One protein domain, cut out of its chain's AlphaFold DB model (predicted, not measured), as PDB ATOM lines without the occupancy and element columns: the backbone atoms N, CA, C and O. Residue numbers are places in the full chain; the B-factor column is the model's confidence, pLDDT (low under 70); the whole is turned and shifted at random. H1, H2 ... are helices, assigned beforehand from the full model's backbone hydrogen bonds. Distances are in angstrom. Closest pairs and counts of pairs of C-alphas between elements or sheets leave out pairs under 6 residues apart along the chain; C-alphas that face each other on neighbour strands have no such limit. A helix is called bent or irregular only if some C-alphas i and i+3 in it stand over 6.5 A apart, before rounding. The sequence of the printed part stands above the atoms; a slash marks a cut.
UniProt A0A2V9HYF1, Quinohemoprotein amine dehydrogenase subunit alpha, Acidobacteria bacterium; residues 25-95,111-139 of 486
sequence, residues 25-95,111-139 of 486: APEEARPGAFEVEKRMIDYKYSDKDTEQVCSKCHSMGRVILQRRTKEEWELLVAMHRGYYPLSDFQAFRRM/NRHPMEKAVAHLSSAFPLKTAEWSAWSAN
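AT A GLANCE: This is residues 25 to 95 and 111 to 139 of the 486 residues of the protein "Quinohemoprotein amine dehydrogenase subunit alpha" of Acidobacteria bacterium (UniProt A0A2V9HYF1). Crossed helices make the domain: H4 and H6 form a slanted pair running opposite ways, H2 crosses H6, and the short H3 lies near the middle, with H1 packed on it. H7 and H5 lie toward opposite ends of the longest axis, H7 meeting H1 and H5 meeting the end of H4 at a corner. The printed part has 100 residues, with seven named helices in the order H1 to H7 and no named strand; its class is all helix. It is compact, with a radius of gyration of the C-alphas of 14.2 A and spans of 45 by 31 by 25 A.

HOW THE PARTS SIT: H1, residues 26 to 36, touches H3, residues 61 to 64, with the C-alphas of Gly 32 and Gly 61 closest at 4.8 A. H1 also touches H7, residues 131 to 137, about perpendicular at 82 degrees; their closest C-alphas, of Glu 27 and Glu 132, are 6.9 A apart. H2, residues 48 to 54, touches H6, residues 114 to 125, about perpendicular at 79 degrees, with the C-alphas of Thr 50 and Ala 118 closest at 4.5 A. H2 and H3 are close but not clearly touching: their closest C-alphas, of Cys 54 and Val 63, are 7.6 A apart. H4, residues 70 to 83, touches H6 at a steep tilt of 39 degrees, opposite ways, with the C-alphas of Lys 70 and Ser 123 closest at 4.9 A. H4 and H5, residues 85 to 89, touch only at the corner, and only just, with 3 pairs of C-alphas within 8 A; H4 does so with residues 80 to 81 alone, and the C-alphas of Arg 81 and Ser 87 are closest at 6.1 A. Helix packing is mostly crossed: of 3 touching pairs with a tilt, 0 are shallow. H1 and H4 are apart, as are H4 and H7. Each O i to N i+4 pair is within hydrogen-bond range in H2, H4, H6 and H7, but 2 of 7 are in H1 and 0 of 1 in H5, where 5 of 8 and 1 of 2 O i to N i+3 pairs are; H3 is too short for an i+4 pair.

IN THESE COORDINATES: H1 begins at C-alpha 26, (81.252, 187.466, 231.511), and measures 13.2 A; it is irregular, with C-alphas 31 and 34 7.9 A apart. H2 measures 9.8 A and H3 5.4 A. H4, the longest, measures 20.0 A from C-alpha 70 at (84.364, 166.952, 222.906). H5, 8.4 A, is only just irregular, with C-alphas 85 and 88 6.6 A apart. H6 measures 16.3 A, and H7, 10.1 A, ends at C-alpha 137, (75.345, 180.754, 237.195).

THE WHOLE: The two C-alphas farthest apart, of Met 95 and Asn 139, are 46.7 A apart. Residues 96 to 110 are not printed, and C-alphas 95 and 111 are 10.8 A apart across this cut, in the link from H5 to H6. The link from H1 to H2 is long, with 11 residues. Mean pLDDT of the printed part is 94.1, and no printed residue is under 70.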
ATOM      1  N   ALA A  25      79.644 182.833 231.035       97.56
ATOM      2  CA  ALA A  25      80.050 183.817 232.033       97.56
ATOM      3  C   ALA A  25      80.629 185.084 231.360       97.56
ATOM      4  O   ALA A  25      81.106 185.016 230.220       97.56
ATOM      5  N   PRO A  26      80.653 186.243 232.048       96.38
ATOM      6  CA  PRO A  26      81.252 187.466 231.511       96.38
ATOM      7  C   PRO A  26      82.692 187.278 231.005       96.38
ATOM      8  O   PRO A  26      83.041 187.772 229.933       96.38
ATOM      9  N   GLU A  27      83.517 186.527 231.737       96.12
ATOM     10  CA  GLU A  27      84.920 186.241 231.404       96.12
ATOM     11  C   GLU A  27      85.054 185.378 230.144       96.12
ATOM     12  O   GLU A  27      86.008 185.517 229.383       96.12
ATOM     13  N   GLU A  28      84.070 184.516 229.890       98.12
ATOM     14  CA  GLU A  28      84.031 183.634 228.727       98.12
ATOM     15  C   GLU A  28      83.562 184.354 227.462       98.12
ATOM     16  O   GLU A  28      84.011 184.019 226.364       98.12
ATOM     17  N   ALA A  29      82.661 185.327 227.612       97.44
ATOM     18  CA  ALA A  29      82.074 186.071 226.504       97.44
ATOM     19  C   ALA A  29      82.944 187.263 226.061       97.44
ATOM     20  O   ALA A  29      82.960 187.614 224.878       97.44
ATOM     21  N   ARG A  30      83.695 187.880 226.983       96.12
ATOM     22  CA  ARG A  30      84.478 189.100 226.714       96.12
ATOM     23  C   ARG A  30      85.497 188.962 225.569       96.12
ATOM     24  O   ARG A  30      85.527 189.864 224.733       96.12
ATOM     25  N   PRO A  31      86.275 187.866 225.437       95.88
ATOM     26  CA  PRO A  31      87.234 187.719 224.335       95.88
ATOM     27  C   PRO A  31      86.600 187.743 222.936       95.88
ATOM     28  O   PRO A  31      87.279 188.073 221.966       95.88
ATOM     29  N   GLY A  32      85.311 187.398 222.826       96.00
ATOM     30  CA  GLY A  32      84.551 187.399 221.576       96.00
ATOM     31  C   GLY A  32      83.570 188.562 221.426       96.00
ATOM     32  O   GLY A  32      82.783 188.548 220.483       96.00
ATOM     33  N   ALA A  33      83.584 189.564 222.315       96.00
ATOM     34  CA  ALA A  33      82.584 190.640 222.335       96.00
ATOM     35  C   ALA A  33      82.453 191.381 220.989       96.00
ATOM     36  O   ALA A  33      81.350 191.748 220.586       96.00
ATOM     37  N   PHE A  34      83.555 191.509 220.243       95.44
ATOM     38  CA  PHE A  34      83.579 192.119 218.912       95.44
ATOM     39  C   PHE A  34      82.587 191.476 217.922       95.44
ATOM     40  O   PHE A  34      82.039 192.176 217.074       95.44
ATOM     41  N   GLU A  35      82.319 190.172 218.042       95.06
ATOM     42  CA  GLU A  35      81.396 189.439 217.165       95.06
ATOM     43  C   GLU A  35      79.945 189.878 217.387       95.06
ATOM     44  O   GLU A  35      79.200 190.102 216.430       95.06
ATOM     45  N   VAL A  36      79.532 190.011 218.652       93.62
ATOM     46  CA  VAL A  36      78.162 190.419 219.002       93.62
ATOM     47  C   VAL A  36      77.975 191.925 218.859       93.62
ATOM     48  O   VAL A  36      76.904 192.357 218.454       93.62
ATOM     49  N   GLU A  37      79.024 192.718 219.087       95.94
ATOM     50  CA  GLU A  37      79.047 194.167 218.829       95.94
ATOM     51  C   GLU A  37      79.136 194.515 217.330       95.94
ATOM     52  O   GLU A  37      79.151 195.693 216.959       95.94
ATOM     53  N   LYS A  38      79.201 193.499 216.457       94.00
ATOM     54  CA  LYS A  38      79.301 193.636 214.997       94.00
ATOM     55  C   LYS A  38      80.487 194.496 214.560       94.00
ATOM     56  O   LYS A  38      80.397 195.282 213.618       94.00
ATOM     57  N   ARG A  39      81.619 194.358 215.251       92.44
ATOM     58  CA  ARG A  39      82.860 195.037 214.881       92.44
ATOM     59  C   ARG A  39      83.582 194.237 213.812       92.44
ATOM     60  O   ARG A  39      83.965 193.088 214.028       92.44
ATOM     61  N   MET A  40      83.821 194.877 212.677       87.56
ATOM     62  CA  MET A  40      84.655 194.318 211.626       87.56
ATOM     63  C   MET A  40      86.126 194.550 211.980       87.56
ATOM     64  O   MET A  40      86.657 195.634 211.764       87.56
ATOM     65  N   ILE A  41      86.761 193.538 212.572       89.62
ATOM     66  CA  ILE A  41      88.175 193.573 212.960       89.62
ATOM     67  C   ILE A  41      88.941 192.417 212.320       89.62
ATOM     68  O   ILE A  41      88.378 191.347 212.084       89.62
ATOM     69  N   ASP A  42      90.243 192.607 212.104       88.62
ATOM     70  CA  ASP A  42      91.155 191.512 211.765       88.62
ATOM     71  C   ASP A  42      91.568 190.761 213.042       88.62
ATOM     72  O   ASP A  42      92.654 190.953 213.590       88.62
ATOM     73  N   TYR A  43      90.647 189.959 213.577       92.50
ATOM     74  CA  TYR A  43      90.900 189.168 214.778       92.50
ATOM     75  C   TYR A  43      91.858 188.011 214.477       92.50
ATOM     76  O   TYR A  43      91.577 187.192 213.602       92.50
ATOM     77  N   LYS A  44      92.944 187.908 215.255       93.75
ATOM     78  CA  LYS A  44      93.883 186.782 215.205       93.75
ATOM     79  C   LYS A  44      93.709 185.865 216.405       93.75
ATOM     80  O   LYS A  44      93.721 186.326 217.546       93.75
ATOM     81  N   TYR A  45      93.592 184.569 216.148       95.50
ATOM     82  CA  TYR A  45      93.520 183.545 217.184       95.50
ATOM     83  C   TYR A  45      94.887 182.891 217.417       95.50
ATOM     84  O   TYR A  45      95.671 182.700 216.493       95.50
ATOM     85  N   SER A  46      95.194 182.564 218.674       94.12
ATOM     86  CA  SER A  46      96.537 182.122 219.070       94.12
ATOM     87  C   SER A  46      96.910 180.734 218.544       94.12
ATOM     88  O   SER A  46      98.068 180.510 218.189       94.12
ATOM     89  N   ASP A  47      95.950 179.809 218.473       95.12
ATOM     90  CA  ASP A  47      96.171 178.484 217.894       95.12
ATOM     91  C   ASP A  47      95.976 178.522 216.374       95.12
ATOM     92  O   ASP A  47      94.848 178.549 215.875       95.12
ATOM     93  N   LYS A  48      97.094 178.541 215.641       91.88
ATOM     94  CA  LYS A  48      97.115 178.717 214.181       91.88
ATOM     95  C   LYS A  48      96.430 177.581 213.425       91.88
ATOM     96  O   LYS A  48      95.775 177.846 212.419       91.88
ATOM     97  N   ASP A  49      96.560 176.342 213.901       90.62
ATOM     98  CA  ASP A  49      95.925 175.181 213.267       90.62
ATOM     99  C   ASP A  49      94.391 175.302 213.358       90.62
ATOM    100  O   ASP A  49      93.692 175.166 212.352       90.62
ATOM    101  N   THR A  50      93.858 175.654 214.534       94.56
ATOM    102  CA  THR A  50      92.423 175.922 214.721       94.56
ATOM    103  C   THR A  50      91.974 177.151 213.940       94.56
ATOM    104  O   THR A  50      90.947 177.097 213.267       94.56
ATOM    105  N   GLU A  51      92.725 178.254 213.984       94.50
ATOM    106  CA  GLU A  51      92.398 179.467 213.230       94.50
ATOM    107  C   GLU A  51      92.269 179.163 211.735       94.50
ATOM    108  O   GLU A  51      91.262 179.503 211.111       94.50
ATOM    109  N   GLN A  52      93.254 178.474 211.158       90.44
ATOM    110  CA  GLN A  52      93.274 178.128 209.741       90.44
ATOM    111  C   GLN A  52      92.090 177.248 209.327       90.44
ATOM    112  O   GLN A  52      91.623 177.377 208.195       90.44
ATOM    113  N   VAL A  53      91.610 176.377 210.214       92.94
ATOM    114  CA  VAL A  53      90.471 175.482 209.966       92.94
ATOM    115  C   VAL A  53      89.134 176.204 210.143       92.94
ATOM    116  O   VAL A  53      88.222 176.029 209.336       92.94
ATOM    117  N   CYS A  54      89.000 177.020 211.187       94.50
ATOM    118  CA  CYS A  54      87.708 177.520 211.651       94.50
ATOM    119  C   CYS A  54      87.364 178.943 211.172       94.50
ATOM    120  O   CYS A  54      86.198 179.329 211.249       94.50
ATOM    121  N   SER A  55      88.333 179.713 210.658       92.44
ATOM    122  CA  SER A  55      88.136 181.128 210.276       92.44
ATOM    123  C   SER A  55      87.901 181.384 208.782       92.44
ATOM    124  O   SER A  55      87.625 182.511 208.377       92.44
ATOM    125  N   LYS A  56      88.005 180.356 207.924       89.94
ATOM    126  CA  LYS A  56      87.979 180.526 206.454       89.94
ATOM    127  C   LYS A  56      86.638 180.999 205.901       89.94
ATOM    128  O   LYS A  56      86.602 181.560 204.809       89.94
ATOM    129  N   CYS A  57      85.550 180.740 206.623       89.62
ATOM    130  CA  CYS A  57      84.188 181.034 206.174       89.62
ATOM    131  C   CYS A  57      83.494 182.095 207.034       89.62
ATOM    132  O   CYS A  57      82.684 182.867 206.526       89.62
ATOM    133  N   HIS A  58      83.782 182.124 208.332       91.50
ATOM    134  CA  HIS A  58      83.218 183.077 209.280       91.50
ATOM    135  C   HIS A  58      84.247 183.412 210.359       91.50
ATOM    136  O   HIS A  58      85.220 182.693 210.554       91.50
ATOM    137  N   SER A  59      83.992 184.488 211.095       92.31
ATOM    138  CA  SER A  59      84.827 184.944 212.207       92.31
ATOM    139  C   SER A  59      85.076 183.853 213.259       92.31
ATOM    140  O   SER A  59      84.186 183.050 213.573       92.31
ATOM    141  N   MET A  60      86.276 183.872 213.852       95.06
ATOM    142  CA  MET A  60      86.615 183.064 215.031       95.06
ATOM    143  C   MET A  60      85.800 183.451 216.265       95.06
ATOM    144  O   MET A  60      85.595 182.607 217.135       95.06
ATOM    145  N   GLY A  61      85.273 184.678 216.323       94.88
ATOM    146  CA  GLY A  61      84.381 185.134 217.389       94.88
ATOM    147  C   GLY A  61      83.198 184.185 217.598       94.88
ATOM    148  O   GLY A  61      82.897 183.791 218.721       94.88
ATOM    149  N   ARG A  62      82.599 183.693 216.506       93.88
ATOM    150  CA  ARG A  62      81.498 182.716 216.548       93.88
ATOM    151  C   ARG A  62      81.878 181.379 217.191       93.88
ATOM    152  O   ARG A  62      81.006 180.687 217.716       93.88
ATOM    153  N   VAL A  63      83.151 181.001 217.110       96.31
ATOM    154  CA  VAL A  63      83.675 179.740 217.644       96.31
ATOM    155  C   VAL A  63      83.987 179.893 219.129       96.31
ATOM    156  O   VAL A  63      83.510 179.100 219.935       96.31
ATOM    157  N   ILE A  64      84.729 180.941 219.499       97.00
ATOM    158  CA  ILE A  64      85.188 181.152 220.882       97.00
ATOM    159  C   ILE A  64      84.054 181.548 221.840       97.00
ATOM    160  O   ILE A  64      84.183 181.379 223.051       97.00
ATOM    161  N   LEU A  65      82.921 182.024 221.308       97.12
ATOM    162  CA  LEU A  65      81.686 182.308 222.048       97.12
ATOM    163  C   LEU A  65      80.809 181.064 222.279       97.12
ATOM    164  O   LEU A  65      79.591 181.171 222.414       97.12
ATOM    165  N   GLN A  66      81.395 179.871 222.299       97.94
ATOM    166  CA  GLN A  66      80.678 178.634 222.597       97.94
ATOM    167  C   GLN A  66      81.473 177.767 223.565       97.94
ATOM    168  O   GLN A  66      82.699 177.832 223.617       97.94
ATOM    169  N   ARG A  67      80.764 176.949 224.343       98.50
ATOM    170  CA  ARG A  67      81.326 175.959 225.265       98.50
ATOM    171  C   ARG A  67      80.641 174.630 224.995       98.50
ATOM    172  O   ARG A  67      79.414 174.571 224.956       98.50
ATOM    173  N   ARG A  68      81.416 173.580 224.728       98.62
ATOM    174  CA  ARG A  68      80.888 172.290 224.256       98.62
ATOM    175  C   ARG A  68      81.670 171.124 224.845       98.62
ATOM    176  O   ARG A  68      82.804 171.276 225.296       98.62
ATOM    177  N   THR A  69      81.053 169.947 224.881       98.50
ATOM    178  CA  THR A  69      81.800 168.708 225.124       98.50
ATOM    179  C   THR A  69      82.652 168.388 223.898       98.50
ATOM    180  O   THR A  69      82.440 168.940 222.818       98.50
ATOM    181  N   LYS A  70      83.601 167.462 224.048       98.19
ATOM    182  CA  LYS A  70      84.364 166.952 222.906       98.19
ATOM    183  C   LYS A  70      83.448 166.382 221.815       98.19
ATOM    184  O   LYS A  70      83.600 166.737 220.653       98.19
ATOM    185  N   GLU A  71      82.471 165.568 222.208       98.56
ATOM    186  CA  GLU A  71      81.486 164.978 221.291       98.56
ATOM    187  C   GLU A  71      80.695 166.055 220.530       98.56
ATOM    188  O   GLU A  71      80.545 165.978 219.317       98.56
ATOM    189  N   GLU A  72      80.270 167.127 221.203       98.44
ATOM    190  CA  GLU A  72      79.563 168.242 220.561       98.44
ATOM    191  C   GLU A  72      80.444 169.041 219.584       98.44
ATOM    192  O   GLU A  72      79.936 169.596 218.606       98.44
ATOM    193  N   TRP A  73      81.759 169.115 219.815       98.50
ATOM    194  CA  TRP A  73      82.698 169.679 218.839       98.50
ATOM    195  C   TRP A  73      82.880 168.759 217.625       98.50
ATOM    196  O   TRP A  73      82.900 169.244 216.493       98.50
ATOM    197  N   GLU A  74      82.956 167.443 217.832       98.06
ATOM    198  CA  GLU A  74      83.024 166.451 216.750       98.06
ATOM    199  C   GLU A  74      81.752 166.478 215.891       98.06
ATOM    200  O   GLU A  74      81.832 166.539 214.661       98.06
ATOM    201  N   LEU A  75      80.578 166.538 216.527       98.31
ATOM    202  CA  LEU A  75      79.290 166.694 215.852       98.31
ATOM    203  C   LEU A  75      79.190 168.026 215.107       98.31
ATOM    204  O   LEU A  75      78.655 168.065 213.998       98.31
ATOM    205  N   LEU A  76      79.734 169.116 215.661       97.00
ATOM    206  CA  LEU A  76      79.778 170.396 214.959       97.00
ATOM    207  C   LEU A  76      80.603 170.298 213.672       97.00
ATOM    208  O   LEU A  76      80.168 170.790 212.630       97.00
ATOM    209  N   VAL A  77      81.773 169.661 213.720       95.94
ATOM    210  CA  VAL A  77      82.601 169.427 212.528       95.94
ATOM    211  C   VAL A  77      81.859 168.544 211.522       95.94
ATOM    212  O   VAL A  77      81.793 168.886 210.340       95.94
ATOM    213  N   ALA A  78      81.238 167.453 211.976       95.62
ATOM    214  CA  ALA A  78      80.442 166.577 211.120       95.62
ATOM    215  C   ALA A  78      79.272 167.325 210.457       95.62
ATOM    216  O   ALA A  78      79.021 167.139 209.266       95.62
ATOM    217  N   MET A  79      78.606 168.226 211.186       95.12
ATOM    218  CA  MET A  79      77.547 169.081 210.649       95.12
ATOM    219  C   MET A  79      78.073 170.003 209.545       95.12
ATOM    220  O   MET A  79      77.460 170.065 208.481       95.12
ATOM    221  N   HIS A  80      79.226 170.657 209.736       94.06
ATOM    222  CA  HIS A  80      79.826 171.498 208.693       94.06
ATOM    223  C   HIS A  80      80.155 170.693 207.433       94.06
ATOM    224  O   HIS A  80      79.852 171.147 206.334       94.06
ATOM    225  N   ARG A  81      80.707 169.482 207.577       93.50
ATOM    226  CA  ARG A  81      80.978 168.592 206.435       93.50
ATOM    227  C   ARG A  81      79.696 168.137 205.742       93.50
ATOM    228  O   ARG A  81      79.639 168.114 204.518       93.50
ATOM    229  N   GLY A  82      78.662 167.805 206.513       93.50
ATOM    230  CA  GLY A  82      77.376 167.350 205.986       93.50
ATOM    231  C   GLY A  82      76.599 168.449 205.258       93.50
ATOM    232  O   GLY A  82      76.024 168.198 204.202       93.50
ATOM    233  N   TYR A  83      76.584 169.671 205.796       90.75
ATOM    234  CA  TYR A  83      75.884 170.813 205.192       90.75
ATOM    235  C   TYR A  83      76.694 171.496 204.091       90.75
ATOM    236  O   TYR A  83      76.110 172.017 203.141       90.75
ATOM    237  N   TYR A  84      78.024 171.459 204.182       91.94
ATOM    238  CA  TYR A  84      78.936 172.040 203.203       91.94
ATOM    239  C   TYR A  84      79.956 170.990 202.735       91.94
ATOM    240  O   TYR A  84      81.125 171.059 203.123       91.94
ATOM    241  N   PRO A  85      79.566 170.037 201.864       88.88
ATOM    242  CA  PRO A  85      80.446 168.946 201.424       88.88
ATOM    243  C   PRO A  85      81.771 169.391 200.787       88.88
ATOM    244  O   PRO A  85      82.749 168.653 200.804       88.88
ATOM    245  N   LEU A  86      81.838 170.615 200.248       90.81
ATOM    246  CA  LEU A  86      83.068 171.171 199.669       90.81
ATOM    247  C   LEU A  86      84.077 171.675 200.715       90.81
ATOM    248  O   LEU A  86      85.213 171.985 200.354       90.81
ATOM    249  N   SER A  87      83.705 171.725 201.997       90.44
ATOM    250  CA  SER A  87      84.591 172.150 203.090       90.44
ATOM    251  C   SER A  87      85.861 171.295 203.188       90.44
ATOM    252  O   SER A  87      86.934 171.846 203.445       90.44
ATOM    253  N   ASP A  88      85.776 170.000 202.864       88.38
ATOM    254  CA  ASP A  88      86.908 169.059 202.806       88.38
ATOM    255  C   ASP A  88      87.983 169.456 201.779       88.38
ATOM    256  O   ASP A  88      89.165 169.158 201.959       88.38
ATOM    257  N   PHE A  89      87.606 170.190 200.728       88.69
ATOM    258  CA  PHE A  89      88.527 170.672 199.690       88.69
ATOM    259  C   PHE A  89      88.954 172.130 199.883       88.69
ATOM    260  O   PHE A  89      89.830 172.614 199.163       88.69
ATOM    261  N   GLN A  90      88.345 172.818 200.847       87.62
ATOM    262  CA  GLN A  90      88.577 174.224 201.151       87.62
ATOM    263  C   GLN A  90      89.280 174.357 202.506       87.62
ATOM    264  O   GLN A  90      90.506 174.364 202.571       87.62
ATOM    265  N   ALA A  91      88.509 174.440 203.592       86.06
ATOM    266  CA  ALA A  91      89.009 174.748 204.929       86.06
ATOM    267  C   ALA A  91      89.567 173.525 205.673       86.06
ATOM    268  O   ALA A  91      90.503 173.657 206.455       86.06
ATOM    269  N   PHE A  92      89.020 172.330 205.430       88.38
ATOM    270  CA  PHE A  92      89.414 171.103 206.136       88.38
ATOM    271  C   PHE A  92      90.502 170.314 205.408       88.38
ATOM    272  O   PHE A  92      90.932 169.262 205.878       88.38
ATOM    273  N   ARG A  93      90.984 170.826 204.277       83.69
ATOM    274  CA  ARG A  93      91.975 170.160 203.440       83.69
ATOM    275  C   ARG A  93      93.313 170.014 204.168       83.69
ATOM    276  O   ARG A  93      93.873 170.989 204.666       83.69
ATOM    277  N   ARG A  94      93.905 168.813 204.124       80.75
ATOM    278  CA  ARG A  94      95.330 168.637 204.446       80.75
ATOM    279  C   ARG A  94      96.180 169.348 203.389       80.75
ATOM    280  O   ARG A  94      96.116 169.014 202.205       80.75
ATOM    281  N   MET A  95      96.990 170.303 203.828       73.38
ATOM    282  CA  MET A  95      97.930 171.021 202.971       73.38
ATOM    283  C   MET A  95      99.323 170.400 203.085       73.38
ATOM    284  O   MET A  95      99.843 170.260 204.186       73.38
ATOM    285  N   ASN A 111     100.954 165.324 212.860       87.19
ATOM    286  CA  ASN A 111     100.439 164.962 211.545       87.19
ATOM    287  C   ASN A 111      98.972 164.507 211.584       87.19
ATOM    288  O   ASN A 111      98.541 163.833 210.651       87.19
ATOM    289  N   ARG A 112      98.196 164.829 212.624       91.31
ATOM    290  CA  ARG A 112      96.742 164.583 212.628       91.31
ATOM    291  C   ARG A 112      96.025 165.393 211.552       91.31
ATOM    292  O   ARG A 112      96.563 166.364 211.011       91.31
ATOM    293  N   HIS A 113      94.803 164.988 211.216       91.25
ATOM    294  CA  HIS A 113      93.980 165.760 210.287       91.25
ATOM    295  C   HIS A 113      93.698 167.164 210.869       91.25
ATOM    296  O   HIS A 113      93.462 167.255 212.074       91.25
ATOM    297  N   PRO A 114      93.662 168.257 210.072       91.88
ATOM    298  CA  PRO A 114      93.430 169.609 210.605       91.88
ATOM    299  C   PRO A 114      92.200 169.713 211.524       91.88
ATOM    300  O   PRO A 114      92.254 170.319 212.590       91.88
ATOM    301  N   MET A 115      91.114 169.029 211.160       93.69
ATOM    302  CA  MET A 115      89.905 168.939 211.988       93.69
ATOM    303  C   MET A 115      90.132 168.258 213.348       93.69
ATOM    304  O   MET A 115      89.580 168.703 214.345       93.69
ATOM    305  N   GLU A 116      90.940 167.197 213.410       94.62
ATOM    306  CA  GLU A 116      91.236 166.484 214.663       94.62
ATOM    307  C   GLU A 116      92.054 167.362 215.613       94.62
ATOM    308  O   GLU A 116      91.819 167.356 216.822       94.62
ATOM    309  N   LYS A 117      92.987 168.149 215.062       94.31
ATOM    310  CA  LYS A 117      93.750 169.139 215.827       94.31
ATOM    311  C   LYS A 117      92.838 170.221 216.394       94.31
ATOM    312  O   LYS A 117      92.879 170.475 217.595       94.31
ATOM    313  N   ALA A 118      91.967 170.780 215.550       95.62
ATOM    314  CA  ALA A 118      91.001 171.790 215.963       95.62
ATOM    315  C   ALA A 118      90.055 171.254 217.049       95.62
ATOM    316  O   ALA A 118      89.895 171.889 218.085       95.62
ATOM    317  N   VAL A 119      89.484 170.054 216.883       97.62
ATOM    318  CA  VAL A 119      88.632 169.423 217.909       97.62
ATOM    319  C   VAL A 119      89.396 169.224 219.217       97.62
ATOM    320  O   VAL A 119      88.857 169.529 220.280       97.62
ATOM    321  N   ALA A 120      90.640 168.738 219.166       97.00
ATOM    322  CA  ALA A 120      91.452 168.540 220.364       97.00
ATOM    323  C   ALA A 120      91.697 169.860 221.113       97.00
ATOM    324  O   ALA A 120      91.512 169.910 222.330       97.00
ATOM    325  N   HIS A 121      92.044 170.927 220.389       97.69
ATOM    326  CA  HIS A 121      92.231 172.258 220.966       97.69
ATOM    327  C   HIS A 121      90.929 172.825 221.535       97.69
ATOM    328  O   HIS A 121      90.864 173.152 222.718       97.69
ATOM    329  N   LEU A 122      89.863 172.882 220.731       98.19
ATOM    330  CA  LEU A 122      88.570 173.459 221.117       98.19
ATOM    331  C   LEU A 122      87.945 172.742 222.320       98.19
ATOM    332  O   LEU A 122      87.368 173.391 223.190       98.19
ATOM    333  N   SER A 123      88.104 171.420 222.413       98.06
ATOM    334  CA  SER A 123      87.606 170.636 223.551       98.06
ATOM    335  C   SER A 123      88.305 170.985 224.863       98.06
ATOM    336  O   SER A 123      87.689 170.889 225.921       98.06
ATOM    337  N   SER A 124      89.580 171.376 224.800       97.62
ATOM    338  CA  SER A 124      90.352 171.787 225.973       97.62
ATOM    339  C   SER A 124      90.181 173.272 226.286       97.62
ATOM    340  O   SER A 124      90.096 173.637 227.453       97.62
ATOM    341  N   ALA A 125      90.169 174.126 225.262       97.94
ATOM    342  CA  ALA A 125      90.113 175.578 225.408       97.94
ATOM    343  C   ALA A 125      88.702 176.078 225.749       97.94
ATOM    344  O   ALA A 125      88.551 177.069 226.459       97.94
ATOM    345  N   PHE A 126      87.668 175.387 225.260       98.25
ATOM    346  CA  PHE A 126      86.269 175.793 225.393       98.25
ATOM    347  C   PHE A 126      85.363 174.635 225.853       98.25
ATOM    348  O   PHE A 126      84.392 174.287 225.162       98.25
ATOM    349  N   PRO A 127      85.659 174.010 227.009       98.38
ATOM    350  CA  PRO A 127      84.888 172.880 227.511       98.38
ATOM    351  C   PRO A 127      83.503 173.327 227.995       98.38
ATOM    352  O   PRO A 127      83.336 174.440 228.479       98.38
ATOM    353  N   LEU A 128      82.504 172.442 227.920       98.31
ATOM    354  CA  LEU A 128      81.130 172.728 228.371       98.31
ATOM    355  C   LEU A 128      81.048 173.135 229.851       98.31
ATOM    356  O   LEU A 128      80.203 173.940 230.228       98.31
ATOM    357  N   LYS A 129      81.886 172.532 230.698       97.69
ATOM    358  CA  LYS A 129      81.923 172.808 232.135       97.69
ATOM    359  C   LYS A 129      83.155 173.640 232.450       97.69
ATOM    360  O   LYS A 129      84.272 173.157 232.280       97.69
ATOM    361  N   THR A 130      82.932 174.846 232.950       98.31
ATOM    362  CA  THR A 130      83.982 175.787 233.344       98.31
ATOM    363  C   THR A 130      83.768 176.270 234.775       98.31
ATOM    364  O   THR A 130      82.653 176.218 235.317       98.31
ATOM    365  N   ALA A 131      84.852 176.709 235.414       98.12
ATOM    366  CA  ALA A 131      84.784 177.300 236.745       98.12
ATOM    367  C   ALA A 131      84.063 178.657 236.690       98.12
ATOM    368  O   ALA A 131      83.258 178.967 237.566       98.12
ATOM    369  N   GLU A 132      84.288 179.412 235.617       97.62
ATOM    370  CA  GLU A 132      83.685 180.707 235.323       97.62
ATOM    371  C   GLU A 132      82.157 180.600 235.244       97.62
ATOM    372  O   GLU A 132      81.457 181.312 235.970       97.62
ATOM    373  N   TRP A 133      81.624 179.669 234.438       97.88
ATOM    374  CA  TRP A 133      80.177 179.455 234.341       97.88
ATOM    375  C   TRP A 133      79.586 178.966 235.659       97.88
ATOM    376  O   TRP A 133      78.530 179.442 236.079       97.88
ATOM    377  N   SER A 134      80.269 178.051 236.349       97.50
ATOM    378  CA  SER A 134      79.800 177.516 237.630       97.50
ATOM    379  C   SER A 134      79.709 178.616 238.699       97.50
ATOM    380  O   SER A 134      78.712 178.706 239.413       97.50
ATOM    381  N   ALA A 135      80.701 179.509 238.767       96.44
ATOM    382  CA  ALA A 135      80.697 180.660 239.669       96.44
ATOM    383  C   ALA A 135      79.652 181.722 239.278       96.44
ATOM    384  O   ALA A 135      79.030 182.335 240.153       96.44
ATOM    385  N   TRP A 136      79.459 181.961 237.976       96.56
ATOM    386  CA  TRP A 136      78.494 182.942 237.478       96.56
ATOM    387  C   TRP A 136      77.049 182.484 237.664       96.56
ATOM    388  O   TRP A 136      76.266 183.185 238.303       96.56
ATOM    389  N   SER A 137      76.707 181.300 237.159       95.94
ATOM    390  CA  SER A 137      75.345 180.754 237.195       95.94
ATOM    391  C   SER A 137      74.805 180.601 238.617       95.94
ATOM    392  O   SER A 137      73.637 180.900 238.849       95.94
ATOM    393  N   ALA A 138      75.655 180.255 239.592       95.44
ATOM    394  CA  ALA A 138      75.276 180.178 241.005       95.44
ATOM    395  C   ALA A 138      74.859 181.531 241.617       95.44
ATOM    396  O   ALA A 138      74.144 181.562 242.616       95.44
ATOM    397  N   ASN A 139      75.306 182.648 241.036       91.06
ATOM    398  CA  ASN A 139      75.034 184.004 241.518       91.06
ATOM    399  C   ASN A 139      74.101 184.804 240.599       91.06
ATOM    400  O   ASN A 139      73.719 185.928 240.947       91.06
TER     401      ASN A 139